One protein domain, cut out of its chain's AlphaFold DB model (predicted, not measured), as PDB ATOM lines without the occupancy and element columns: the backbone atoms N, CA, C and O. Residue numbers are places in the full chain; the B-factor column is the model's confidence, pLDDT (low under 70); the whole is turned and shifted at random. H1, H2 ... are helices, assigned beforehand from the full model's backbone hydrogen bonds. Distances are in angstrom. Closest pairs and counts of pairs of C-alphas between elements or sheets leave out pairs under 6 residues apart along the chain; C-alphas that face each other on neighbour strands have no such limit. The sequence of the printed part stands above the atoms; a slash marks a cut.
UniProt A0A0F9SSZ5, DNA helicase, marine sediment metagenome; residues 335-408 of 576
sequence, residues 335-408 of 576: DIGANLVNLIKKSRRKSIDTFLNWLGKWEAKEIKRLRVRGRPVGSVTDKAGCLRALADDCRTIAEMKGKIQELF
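This is residues 335 to 408 of the 576 residues of the protein "DNA helicase" of marine sediment metagenome (UniProt A0A0F9SSZ5). Two antiparallel pairs of helices are set crosswise: the long helical hairpin of H2 and H3, and, across its open end, H1 and H4 side by side. The hairpin gives the domain its length, with its turn, residues 373 to 377, at the end far from H1 and H4. The printed part has 74 residues with four named helices, H1, H2, H3 and H4 in chain order, and no named strand; its class is all helix. It is compact, with a radius of gyration of the C-alphas of 12.4 A, and spans 36 by 24 by 18 A along its three main axes.

The longest helix, H2, holds residues 352 to 372 and measures 30.0 A from first to last C-alpha; C-alpha 352 is at (-32.051, -39.520, 50.275). H3, residues 378 to 391, measures 19.8 A. H1, residues 335 to 347, measures 18.6 A and begins with C-alpha 335 at (-9.685, -37.253, 49.850). H4, residues 397 to 407, measures 15.4 A and ends with C-alpha 407 at (-15.323, -47.337, 47.671).

H2 and H3 form a helical hairpin; they touch, with the C-alphas of Glu 363 and Val 380 closest at 6.4 A. Their lines stand at a shallow tilt of 6 degrees, opposite ways. H1 touches H2 with residues 344 to 347 alone, on residues 355 to 359 of H2, and the closest C-alphas are those of Ser 347 and Phe 355, 6.7 A apart. The lines of H1 and H2 are about perpendicular, at 75 degrees. H1 and H3 are close but not clearly touching, with the C-alphas of Leu 340 and Lys 383 closest at 6.8 A, and their lines are about perpendicular at 77 degrees. H1 and H4 touch at a shallow tilt of 6 degrees, opposite ways, and their closest C-alphas, those of Gly 337 and Ile 404, are 5.6 A apart. H3 and H4 only just touch, with 3 pairs of C-alphas within 8 A; H3 does so with residues 390 to 391 alone, and the closest C-alphas are those of Leu 390 and Met 400 at 6.6 A. H2 and H4 are close but not clearly touching, with the C-alphas of Ile 352 and Ile 397 closest at 6.3 A. In H1 and H3 every O i to N i+4 pair is within hydrogen-bond range; in H2 16 of 17 are, and in H4 6 of 7.

The two C-alphas farthest apart, those of Gly 374 and Arg 395, are 37.2 A apart. The printed part has no cut, and the links H1 to H2, H2 to H3 and H3 to H4 are tight. The mean pLDDT of the printed part is 90.4, and no printed residue is under 70.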
ATOM      1  N   ASP A 335      -9.331 -38.667  49.665       80.75
ATOM      2  CA  ASP A 335      -9.685 -37.253  49.850       80.75
ATOM      3  C   ASP A 335     -10.909 -36.828  49.020       80.75
ATOM      4  O   ASP A 335     -11.681 -35.973  49.457       80.75
ATOM      5  N   ILE A 336     -11.149 -37.449  47.862       83.50
ATOM      6  CA  ILE A 336     -12.374 -37.256  47.075       83.50
ATOM      7  C   ILE A 336     -13.562 -37.802  47.873       83.50
ATOM      8  O   ILE A 336     -14.517 -37.061  48.114       83.50
ATOM      9  N   GLY A 337     -13.461 -39.031  48.391       87.31
ATOM     10  CA  GLY A 337     -14.462 -39.615  49.291       87.31
ATOM     11  C   GLY A 337     -14.746 -38.736  50.519       87.31
ATOM     12  O   GLY A 337     -15.902 -38.417  50.812       87.31
ATOM     13  N   ALA A 338     -13.702 -38.231  51.185       85.44
ATOM     14  CA  ALA A 338     -13.839 -37.304  52.311       85.44
ATOM     15  C   ALA A 338     -14.570 -35.999  51.930       85.44
ATOM     16  O   ALA A 338     -15.429 -35.526  52.681       85.44
ATOM     17  N   ASN A 339     -14.292 -35.435  50.750       85.12
ATOM     18  CA  ASN A 339     -14.986 -34.249  50.239       85.12
ATOM     19  C   ASN A 339     -16.474 -34.521  49.939       85.12
ATOM     20  O   ASN A 339     -17.320 -33.689  50.278       85.12
ATOM     21  N   LEU A 340     -16.822 -35.689  49.380       90.94
ATOM     22  CA  LEU A 340     -18.220 -36.097  49.174       90.94
ATOM     23  C   LEU A 340     -18.959 -36.265  50.516       90.94
ATOM     24  O   LEU A 340     -20.059 -35.734  50.691       90.94
ATOM     25  N   VAL A 341     -18.332 -36.916  51.504       90.12
ATOM     26  CA  VAL A 341     -18.869 -37.050  52.872       90.12
ATOM     27  C   VAL A 341     -19.070 -35.685  53.536       90.12
ATOM     28  O   VAL A 341     -20.090 -35.468  54.196       90.12
ATOM     29  N   ASN A 342     -18.149 -34.738  53.347       86.56
ATOM     30  CA  ASN A 342     -18.284 -33.381  53.878       86.56
ATOM     31  C   ASN A 342     -19.440 -32.608  53.223       86.56
ATOM     32  O   ASN A 342     -20.185 -31.928  53.931       86.56
ATOM     33  N   LEU A 343     -19.681 -32.779  51.921       90.06
ATOM     34  CA  LEU A 343     -20.842 -32.180  51.255       90.06
ATOM     35  C   LEU A 343     -22.171 -32.797  51.747       90.06
ATOM     36  O   LEU A 343     -23.144 -32.071  51.975       90.06
ATOM     37  N   ILE A 344     -22.194 -34.105  52.037       92.06
ATOM     38  CA  ILE A 344     -23.327 -34.761  52.716       92.06
ATOM     39  C   ILE A 344     -23.546 -34.172  54.121       92.06
ATOM     40  O   ILE A 344     -24.687 -33.849  54.461       92.06
ATOM     41  N   LYS A 345     -22.492 -33.967  54.932       89.19
ATOM     42  CA  LYS A 345     -22.600 -33.288  56.245       89.19
ATOM     43  C   LYS A 345     -23.195 -31.880  56.092       89.19
ATOM     44  O   LYS A 345     -24.152 -31.548  56.795       89.19
ATOM     45  N   LYS A 346     -22.682 -31.081  55.145       87.12
ATOM     46  CA  LYS A 346     -23.103 -29.689  54.885       87.12
ATOM     47  C   LYS A 346     -24.596 -29.566  54.554       87.12
ATOM     48  O   LYS A 346     -25.224 -28.582  54.933       87.12
ATOM     49  N   SER A 347     -25.187 -30.590  53.934       91.50
ATOM     50  CA  SER A 347     -26.627 -30.631  53.634       91.50
ATOM     51  C   SER A 347     -27.540 -30.592  54.870       91.50
ATOM     52  O   SER A 347     -28.676 -30.105  54.785       91.50
ATOM     53  N   ARG A 348     -27.058 -31.139  56.000       90.75
ATOM     54  CA  ARG A 348     -27.806 -31.426  57.239       90.75
ATOM     55  C   ARG A 348     -29.082 -32.282  57.026       90.75
ATOM     56  O   ARG A 348     -29.978 -32.268  57.868       90.75
ATOM     57  N   ARG A 349     -29.191 -33.028  55.913       93.81
ATOM     58  CA  ARG A 349     -30.365 -33.862  55.560       93.81
ATOM     59  C   ARG A 349     -30.263 -35.290  56.111       93.81
ATOM     60  O   ARG A 349     -29.168 -35.800  56.332       93.81
ATOM     61  N   LYS A 350     -31.424 -35.922  56.336       90.81
ATOM     62  CA  LYS A 350     -31.546 -37.272  56.931       90.81
ATOM     63  C   LYS A 350     -32.049 -38.351  55.958       90.81
ATOM     64  O   LYS A 350     -31.731 -39.517  56.166       90.81
ATOM     65  N   SER A 351     -32.786 -37.986  54.904       94.50
ATOM     66  CA  SER A 351     -33.269 -38.914  53.866       94.50
ATOM     67  C   SER A 351     -32.650 -38.618  52.501       94.50
ATOM     68  O   SER A 351     -32.262 -37.480  52.229       94.50
ATOM     69  N   ILE A 352     -32.595 -39.634  51.634       94.88
ATOM     70  CA  ILE A 352     -32.051 -39.520  50.275       94.88
ATOM     71  C   ILE A 352     -32.832 -38.489  49.447       94.88
ATOM     72  O   ILE A 352     -32.220 -37.588  48.879       94.88
ATOM     73  N   ASP A 353     -34.170 -38.512  49.460       94.31
ATOM     74  CA  ASP A 353     -34.981 -37.557  48.687       94.31
ATOM     75  C   ASP A 353     -34.759 -36.099  49.119       94.31
ATOM     76  O   ASP A 353     -34.629 -35.202  48.281       94.31
ATOM     77  N   THR A 354     -34.678 -35.836  50.430       95.56
ATOM     78  CA  THR A 354     -34.425 -34.472  50.933       95.56
ATOM     79  C   THR A 354     -32.988 -34.023  50.678       95.56
ATOM     80  O   THR A 354     -32.749 -32.829  50.486       95.56
ATOM     81  N   PHE A 355     -32.042 -34.964  50.617       96.44
ATOM     82  CA  PHE A 355     -30.664 -34.716  50.211       96.44
ATOM     83  C   PHE A 355     -30.536 -34.410  48.715       96.44
ATOM     84  O   PHE A 355     -29.950 -33.387  48.376       96.44
ATOM     85  N   LEU A 356     -31.135 -35.203  47.823       95.94
ATOM     86  CA  LEU A 356     -31.087 -34.977  46.372       95.94
ATOM     87  C   LEU A 356     -31.751 -33.650  45.968       95.94
ATOM     88  O   LEU A 356     -31.196 -32.895  45.166       95.94
ATOM     89  N   ASN A 357     -32.885 -33.308  46.588       96.06
ATOM     90  CA  ASN A 357     -33.540 -32.008  46.398       96.06
ATOM     91  C   ASN A 357     -32.691 -30.828  46.907       96.06
ATOM     92  O   ASN A 357     -32.740 -29.737  46.337       96.06
ATOM     93  N   TRP A 358     -31.905 -31.022  47.971       96.88
ATOM     94  CA  TRP A 358     -30.935 -30.025  48.427       96.88
ATOM     95  C   TRP A 358     -29.723 -29.942  47.487       96.88
ATOM     96  O   TRP A 358     -29.302 -28.841  47.140       96.88
ATOM     97  N   LEU A 359     -29.212 -31.083  47.017       96.38
ATOM     98  CA  LEU A 359     -28.039 -31.194  46.148       96.38
ATOM     99  C   LEU A 359     -28.256 -30.480  44.808       96.38
ATOM    100  O   LEU A 359     -27.387 -29.727  44.385       96.38
ATOM    101  N   GLY A 360     -29.426 -30.641  44.180       95.88
ATOM    102  CA  GLY A 360     -29.769 -29.910  42.953       95.88
ATOM    103  C   GLY A 360     -29.856 -28.390  43.156       95.88
ATOM    104  O   GLY A 360     -29.412 -27.622  42.306       95.88
ATOM    105  N   LYS A 361     -30.362 -27.935  44.313       95.69
ATOM    106  CA  LYS A 361     -30.392 -26.503  44.670       95.69
ATOM    107  C   LYS A 361     -28.992 -25.954  44.969       95.69
ATOM    108  O   LYS A 361     -28.700 -24.818  44.596       95.69
ATOM    109  N   TRP A 362     -28.130 -26.746  45.611       94.44
ATOM    110  CA  TRP A 362     -26.724 -26.411  45.843       94.44
ATOM    111  C   TRP A 362     -25.954 -26.302  44.521       94.44
ATOM    112  O   TRP A 362     -25.364 -25.258  44.256       94.44
ATOM    113  N   GLU A 363     -26.037 -27.320  43.663       94.81
ATOM    114  CA  GLU A 363     -25.379 -27.359  42.352       94.81
ATOM    115  C   GLU A 363     -25.787 -26.153  41.493       94.81
ATOM    116  O   GLU A 363     -24.924 -25.436  40.992       94.81
ATOM    117  N   ALA A 364     -27.087 -25.857  41.383       93.75
ATOM    118  CA  ALA A 364     -27.573 -24.709  40.619       93.75
ATOM    119  C   ALA A 364     -27.078 -23.357  41.176       93.75
ATOM    120  O   ALA A 364     -26.712 -22.467  40.402       93.75
ATOM    121  N   LYS A 365     -27.023 -23.196  42.510       93.56
ATOM    122  CA  LYS A 365     -26.462 -21.996  43.158       93.56
ATOM    123  C   LYS A 365     -24.968 -21.852  42.852       93.56
ATOM    124  O   LYS A 365     -24.517 -20.756  42.521       93.56
ATOM    125  N   GLU A 366     -24.219 -22.942  42.945       89.69
ATOM    126  CA  GLU A 366     -22.762 -22.936  42.819       89.69
ATOM    127  C   GLU A 366     -22.310 -22.766  41.359       89.69
ATOM    128  O   GLU A 366     -21.441 -21.943  41.072       89.69
ATOM    129  N   ILE A 367     -22.999 -23.414  40.411       91.88
ATOM    130  CA  ILE A 367     -22.862 -23.157  38.968       91.88
ATOM    131  C   ILE A 367     -23.116 -21.677  38.657       91.88
ATOM    132  O   ILE A 367     -22.366 -21.082  37.882       91.88
ATOM    133  N   LYS A 368     -24.138 -21.051  39.265       92.69
ATOM    134  CA  LYS A 368     -24.396 -19.612  39.087       92.69
ATOM    135  C   LYS A 368     -23.257 -18.757  39.658       92.69
ATOM    136  O   LYS A 368     -22.820 -17.839  38.966       92.69
ATOM    137  N   ARG A 369     -22.746 -19.062  40.862       89.75
ATOM    138  CA  ARG A 369     -21.613 -18.341  41.483       89.75
ATOM    139  C   ARG A 369     -20.373 -18.370  40.588       89.75
ATOM    140  O   ARG A 369     -19.812 -17.322  40.282       89.75
ATOM    141  N   LEU A 370     -19.984 -19.563  40.142       87.06
ATOM    142  CA  LEU A 370     -18.792 -19.768  39.321       87.06
ATOM    143  C   LEU A 370     -18.937 -19.119  37.937       87.06
ATOM    144  O   LEU A 370     -18.022 -18.420  37.510       87.06
ATOM    145  N   ARG A 371     -20.097 -19.239  37.274       90.12
ATOM    146  CA  ARG A 371     -20.348 -18.578  35.975       90.12
ATOM    147  C   ARG A 371     -20.265 -17.053  36.049       90.12
ATOM    148  O   ARG A 371     -19.662 -16.456  35.166       90.12
ATOM    149  N   VAL A 372     -20.811 -16.426  37.096       89.88
ATOM    150  CA  VAL A 372     -20.699 -14.965  37.311       89.88
ATOM    151  C   VAL A 372     -19.238 -14.527  37.485       89.88
ATOM    152  O   VAL A 372     -18.880 -13.420  37.099       89.88
ATOM    153  N   ARG A 373     -18.378 -15.412  38.004       83.62
ATOM    154  CA  ARG A 373     -16.932 -15.199  38.174       83.62
ATOM    155  C   ARG A 373     -16.076 -15.707  37.000       83.62
ATOM    156  O   ARG A 373     -14.855 -15.742  37.119       83.62
ATOM    157  N   GLY A 374     -16.685 -16.148  35.895       82.25
ATOM    158  CA  GLY A 374     -15.974 -16.709  34.736       82.25
ATOM    159  C   GLY A 374     -15.247 -18.040  34.998       82.25
ATOM    160  O   GLY A 374     -14.345 -18.400  34.247       82.25
ATOM    161  N   ARG A 375     -15.596 -18.766  36.069       80.38
ATOM    162  CA  ARG A 375     -14.894 -19.975  36.534       80.38
ATOM    163  C   ARG A 375     -15.463 -21.273  35.941       80.38
ATOM    164  O   ARG A 375     -16.672 -21.361  35.702       80.38
ATOM    165  N   PRO A 376     -14.625 -22.312  35.746       79.19
ATOM    166  CA  PRO A 376     -15.078 -23.622  35.289       79.19
ATOM    167  C   PRO A 376     -15.984 -24.293  36.330       79.19
ATOM    168  O   PRO A 376     -15.700 -24.286  37.524       79.19
ATOM    169  N   VAL A 377     -17.069 -24.924  35.874       86.06
ATOM    170  CA  VAL A 377     -18.076 -25.556  36.752       86.06
ATOM    171  C   VAL A 377     -17.890 -27.068  36.943       86.06
ATOM    172  O   VAL A 377     -18.655 -27.693  37.675       86.06
ATOM    173  N   GLY A 378     -16.876 -27.659  36.297       84.75
ATOM    174  CA  GLY A 378     -16.697 -29.113  36.180       84.75
ATOM    175  C   GLY A 378     -16.672 -29.864  37.515       84.75
ATOM    176  O   GLY A 378     -17.386 -30.855  37.658       84.75
ATOM    177  N   SER A 379     -15.925 -29.362  38.509       84.31
ATOM    178  CA  SER A 379     -15.839 -29.972  39.852       84.31
ATOM    179  C   SER A 379     -17.209 -30.073  40.533       84.31
ATOM    180  O   SER A 379     -17.572 -31.123  41.063       84.31
ATOM    181  N   VAL A 380     -18.017 -29.010  40.460       87.88
ATOM    182  CA  VAL A 380     -19.364 -28.963  41.056       87.88
ATOM    183  C   VAL A 380     -20.275 -30.011  40.420       87.88
ATOM    184  O   VAL A 380     -20.917 -30.783  41.136       87.88
ATOM    185  N   THR A 381     -20.295 -30.079  39.085       90.50
ATOM    186  CA  THR A 381     -21.097 -31.068  38.347       90.50
ATOM    187  C   THR A 381     -20.624 -32.504  38.578       90.50
ATOM    188  O   THR A 381     -21.454 -33.405  38.674       90.50
ATOM    189  N   ASP A 382     -19.316 -32.733  38.733       90.75
ATOM    190  CA  ASP A 382     -18.759 -34.062  39.006       90.75
ATOM    191  C   ASP A 382     -19.075 -34.531  40.435       90.75
ATOM    192  O   ASP A 382     -19.584 -35.636  40.625       90.75
ATOM    193  N   LYS A 383     -18.899 -33.663  41.445       91.25
ATOM    194  CA  LYS A 383     -19.302 -33.930  42.839       91.25
ATOM    195  C   LYS A 383     -20.794 -34.259  42.944       91.25
ATOM    196  O   LYS A 383     -21.168 -35.243  43.584       91.25
ATOM    197  N   ALA A 384     -21.651 -33.467  42.297       93.06
ATOM    198  CA  ALA A 384     -23.090 -33.714  42.273       93.06
ATOM    199  C   ALA A 384     -23.451 -34.993  41.493       93.06
ATOM    200  O   ALA A 384     -24.348 -35.728  41.907       93.06
ATOM    201  N   GLY A 385     -22.737 -35.300  40.406       92.81
ATOM    202  CA  GLY A 385     -22.857 -36.558  39.665       92.81
ATOM    203  C   GLY A 385     -22.509 -37.782  40.515       92.81
ATOM    204  O   GLY A 385     -23.302 -38.721  40.575       92.81
ATOM    205  N   CYS A 386     -21.386 -37.745  41.240       92.31
ATOM    206  CA  CYS A 386     -20.972 -38.812  42.158       92.31
ATOM    207  C   CYS A 386     -22.046 -39.090  43.213       92.31
ATOM    208  O   CYS A 386     -22.431 -40.234  43.441       92.31
ATOM    209  N   LEU A 387     -22.560 -38.029  43.842       94.50
ATOM    210  CA  LEU A 387     -23.559 -38.131  44.905       94.50
ATOM    211  C   LEU A 387     -24.921 -38.627  44.402       94.50
ATOM    212  O   LEU A 387     -25.614 -39.306  45.149       94.50
ATOM    213  N   ARG A 388     -25.294 -38.355  43.145       94.69
ATOM    214  CA  ARG A 388     -26.472 -38.973  42.509       94.69
ATOM    215  C   ARG A 388     -26.261 -40.469  42.280       94.69
ATOM    216  O   ARG A 388     -27.055 -41.263  42.765       94.69
ATOM    217  N   ALA A 389     -25.154 -40.846  41.639       91.06
ATOM    218  CA  ALA A 389     -24.846 -42.244  41.327       91.06
ATOM    219  C   ALA A 389     -24.688 -43.130  42.581       91.06
ATOM    220  O   ALA A 389     -25.027 -44.308  42.544       91.06
ATOM    221  N   LEU A 390     -24.216 -42.563  43.699       91.44
ATOM    222  CA  LEU A 390     -24.215 -43.222  45.011       91.44
ATOM    223  C   LEU A 390     -25.629 -43.339  45.601       91.44
ATOM    224  O   LEU A 390     -25.981 -44.375  46.158       91.44
ATOM    225  N   ALA A 391     -26.438 -42.280  45.504       92.06
ATOM    226  CA  ALA A 391     -27.779 -42.231  46.081       92.06
ATOM    227  C   ALA A 391     -28.773 -43.183  45.393       92.06
ATOM    228  O   ALA A 391     -29.632 -43.730  46.078       92.06
ATOM    229  N   ASP A 392     -28.629 -43.422  44.085       88.06
ATOM    230  CA  ASP A 392     -29.468 -44.361  43.320       88.06
ATOM    231  C   ASP A 392     -29.397 -45.812  43.852       88.06
ATOM    232  O   ASP A 392     -30.328 -46.592  43.652       88.06
ATOM    233  N   ASP A 393     -28.313 -46.173  44.551       83.56
ATOM    234  CA  ASP A 393     -28.077 -47.495  45.151       83.56
ATOM    235  C   ASP A 393     -28.153 -47.463  46.699       83.56
ATOM    236  O   ASP A 393     -27.761 -48.425  47.353       83.56
ATOM    237  N   CYS A 394     -28.641 -46.375  47.316       89.25
ATOM    238  CA  CYS A 394     -28.735 -46.223  48.779       89.25
ATOM    239  C   CYS A 394     -30.162 -45.931  49.263       89.25
ATOM    240  O   CYS A 394     -30.902 -45.153  48.667       89.25
ATOM    241  N   ARG A 395     -30.529 -46.474  50.427       91.00
ATOM    242  CA  ARG A 395     -31.779 -46.163  51.143       91.00
ATOM    243  C   ARG A 395     -31.586 -45.087  52.210       91.00
ATOM    244  O   ARG A 395     -32.527 -44.354  52.514       91.00
ATOM    245  N   THR A 396     -30.388 -44.974  52.795       94.62
ATOM    246  CA  THR A 396     -30.122 -44.035  53.903       94.62
ATOM    247  C   THR A 396     -28.857 -43.193  53.722       94.62
ATOM    248  O   THR A 396     -27.899 -43.585  53.060       94.62
ATOM    249  N   ILE A 397     -28.816 -42.036  54.392       94.00
ATOM    250  CA  ILE A 397     -27.633 -41.155  54.453       94.00
ATOM    251  C   ILE A 397     -26.475 -41.781  55.264       94.00
ATOM    252  O   ILE A 397     -25.336 -41.331  55.150       94.00
ATOM    253  N   ALA A 398     -26.743 -42.804  56.084       93.50
ATOM    254  CA  ALA A 398     -25.710 -43.564  56.791       93.50
ATOM    255  C   ALA A 398     -25.031 -44.571  55.849       93.50
ATOM    256  O   ALA A 398     -23.820 -44.510  55.663       93.50
ATOM    257  N   GLU A 399     -25.827 -45.404  55.177       92.81
ATOM    258  CA  GLU A 399     -25.395 -46.335  54.123       92.81
ATOM    259  C   GLU A 399     -24.596 -45.624  53.024       92.81
ATOM    260  O   GLU A 399     -23.509 -46.063  52.663       92.81
ATOM    261  N   MET A 400     -25.076 -44.464  52.562       92.88
ATOM    262  CA  MET A 400     -24.383 -43.656  51.556       92.88
ATOM    263  C   MET A 400     -22.981 -43.209  52.005       92.88
ATOM    264  O   MET A 400     -22.080 -43.108  51.179       92.88
ATOM    265  N   LYS A 401     -22.771 -42.949  53.303       92.38
ATOM    266  CA  LYS A 401     -21.437 -42.632  53.844       92.38
ATOM    267  C   LYS A 401     -20.568 -43.882  53.958       92.38
ATOM    268  O   LYS A 401     -19.405 -43.800  53.583       92.38
ATOM    269  N   GLY A 402     -21.138 -45.006  54.401       90.69
ATOM    270  CA  GLY A 402     -20.456 -46.305  54.447       90.69
ATOM    271  C   GLY A 402     -19.903 -46.695  53.078       90.69
ATOM    272  O   GLY A 402     -18.691 -46.817  52.930       90.69
ATOM    273  N   LYS A 403     -20.752 -46.697  52.041       89.75
ATOM    274  CA  LYS A 403     -20.322 -46.977  50.660       89.75
ATOM    275  C   LYS A 403     -19.236 -46.018  50.161       89.75
ATOM    276  O   LYS A 403     -18.357 -46.450  49.432       89.75
ATOM    277  N   ILE A 404     -19.228 -44.735  50.553       90.75
ATOM    278  CA  ILE A 404     -18.112 -43.829  50.203       90.75
ATOM    279  C   ILE A 404     -16.809 -44.233  50.909       90.75
ATOM    280  O   ILE A 404     -15.741 -44.104  50.321       90.75
ATOM    281  N   GLN A 405     -16.872 -44.705  52.154       87.38
ATOM    282  CA  GLN A 405     -15.689 -45.144  52.903       87.38
ATOM    283  C   GLN A 405     -15.145 -46.487  52.387       87.38
ATOM    284  O   GLN A 405     -13.933 -46.665  52.370       87.38
ATOM    285  N   GLU A 406     -16.020 -47.379  51.918       87.12
ATOM    286  CA  GLU A 406     -15.681 -48.667  51.290       87.12
ATOM    287  C   GLU A 406     -15.163 -48.518  49.845       87.12
ATOM    288  O   GLU A 406     -14.318 -49.292  49.407       87.12
ATOM    289  N   LEU A 407     -15.670 -47.535  49.086       88.12
ATOM    290  CA  LEU A 407     -15.323 -47.337  47.671       88.12
ATOM    291  C   LEU A 407     -14.055 -46.509  47.428       88.12
ATOM    292  O   LEU A 407     -13.551 -46.557  46.308       88.12
ATOM    293  N   PHE A 408     -13.591 -45.712  48.397       88.56
ATOM    294  CA  PHE A 408     -12.501 -44.743  48.208       88.56
ATOM    295  C   PHE A 408     -11.284 -45.024  49.104       88.56
ATOM    296  O   PHE A 408     -11.025 -44.331  50.095       88.56
TER     297      PHE A 408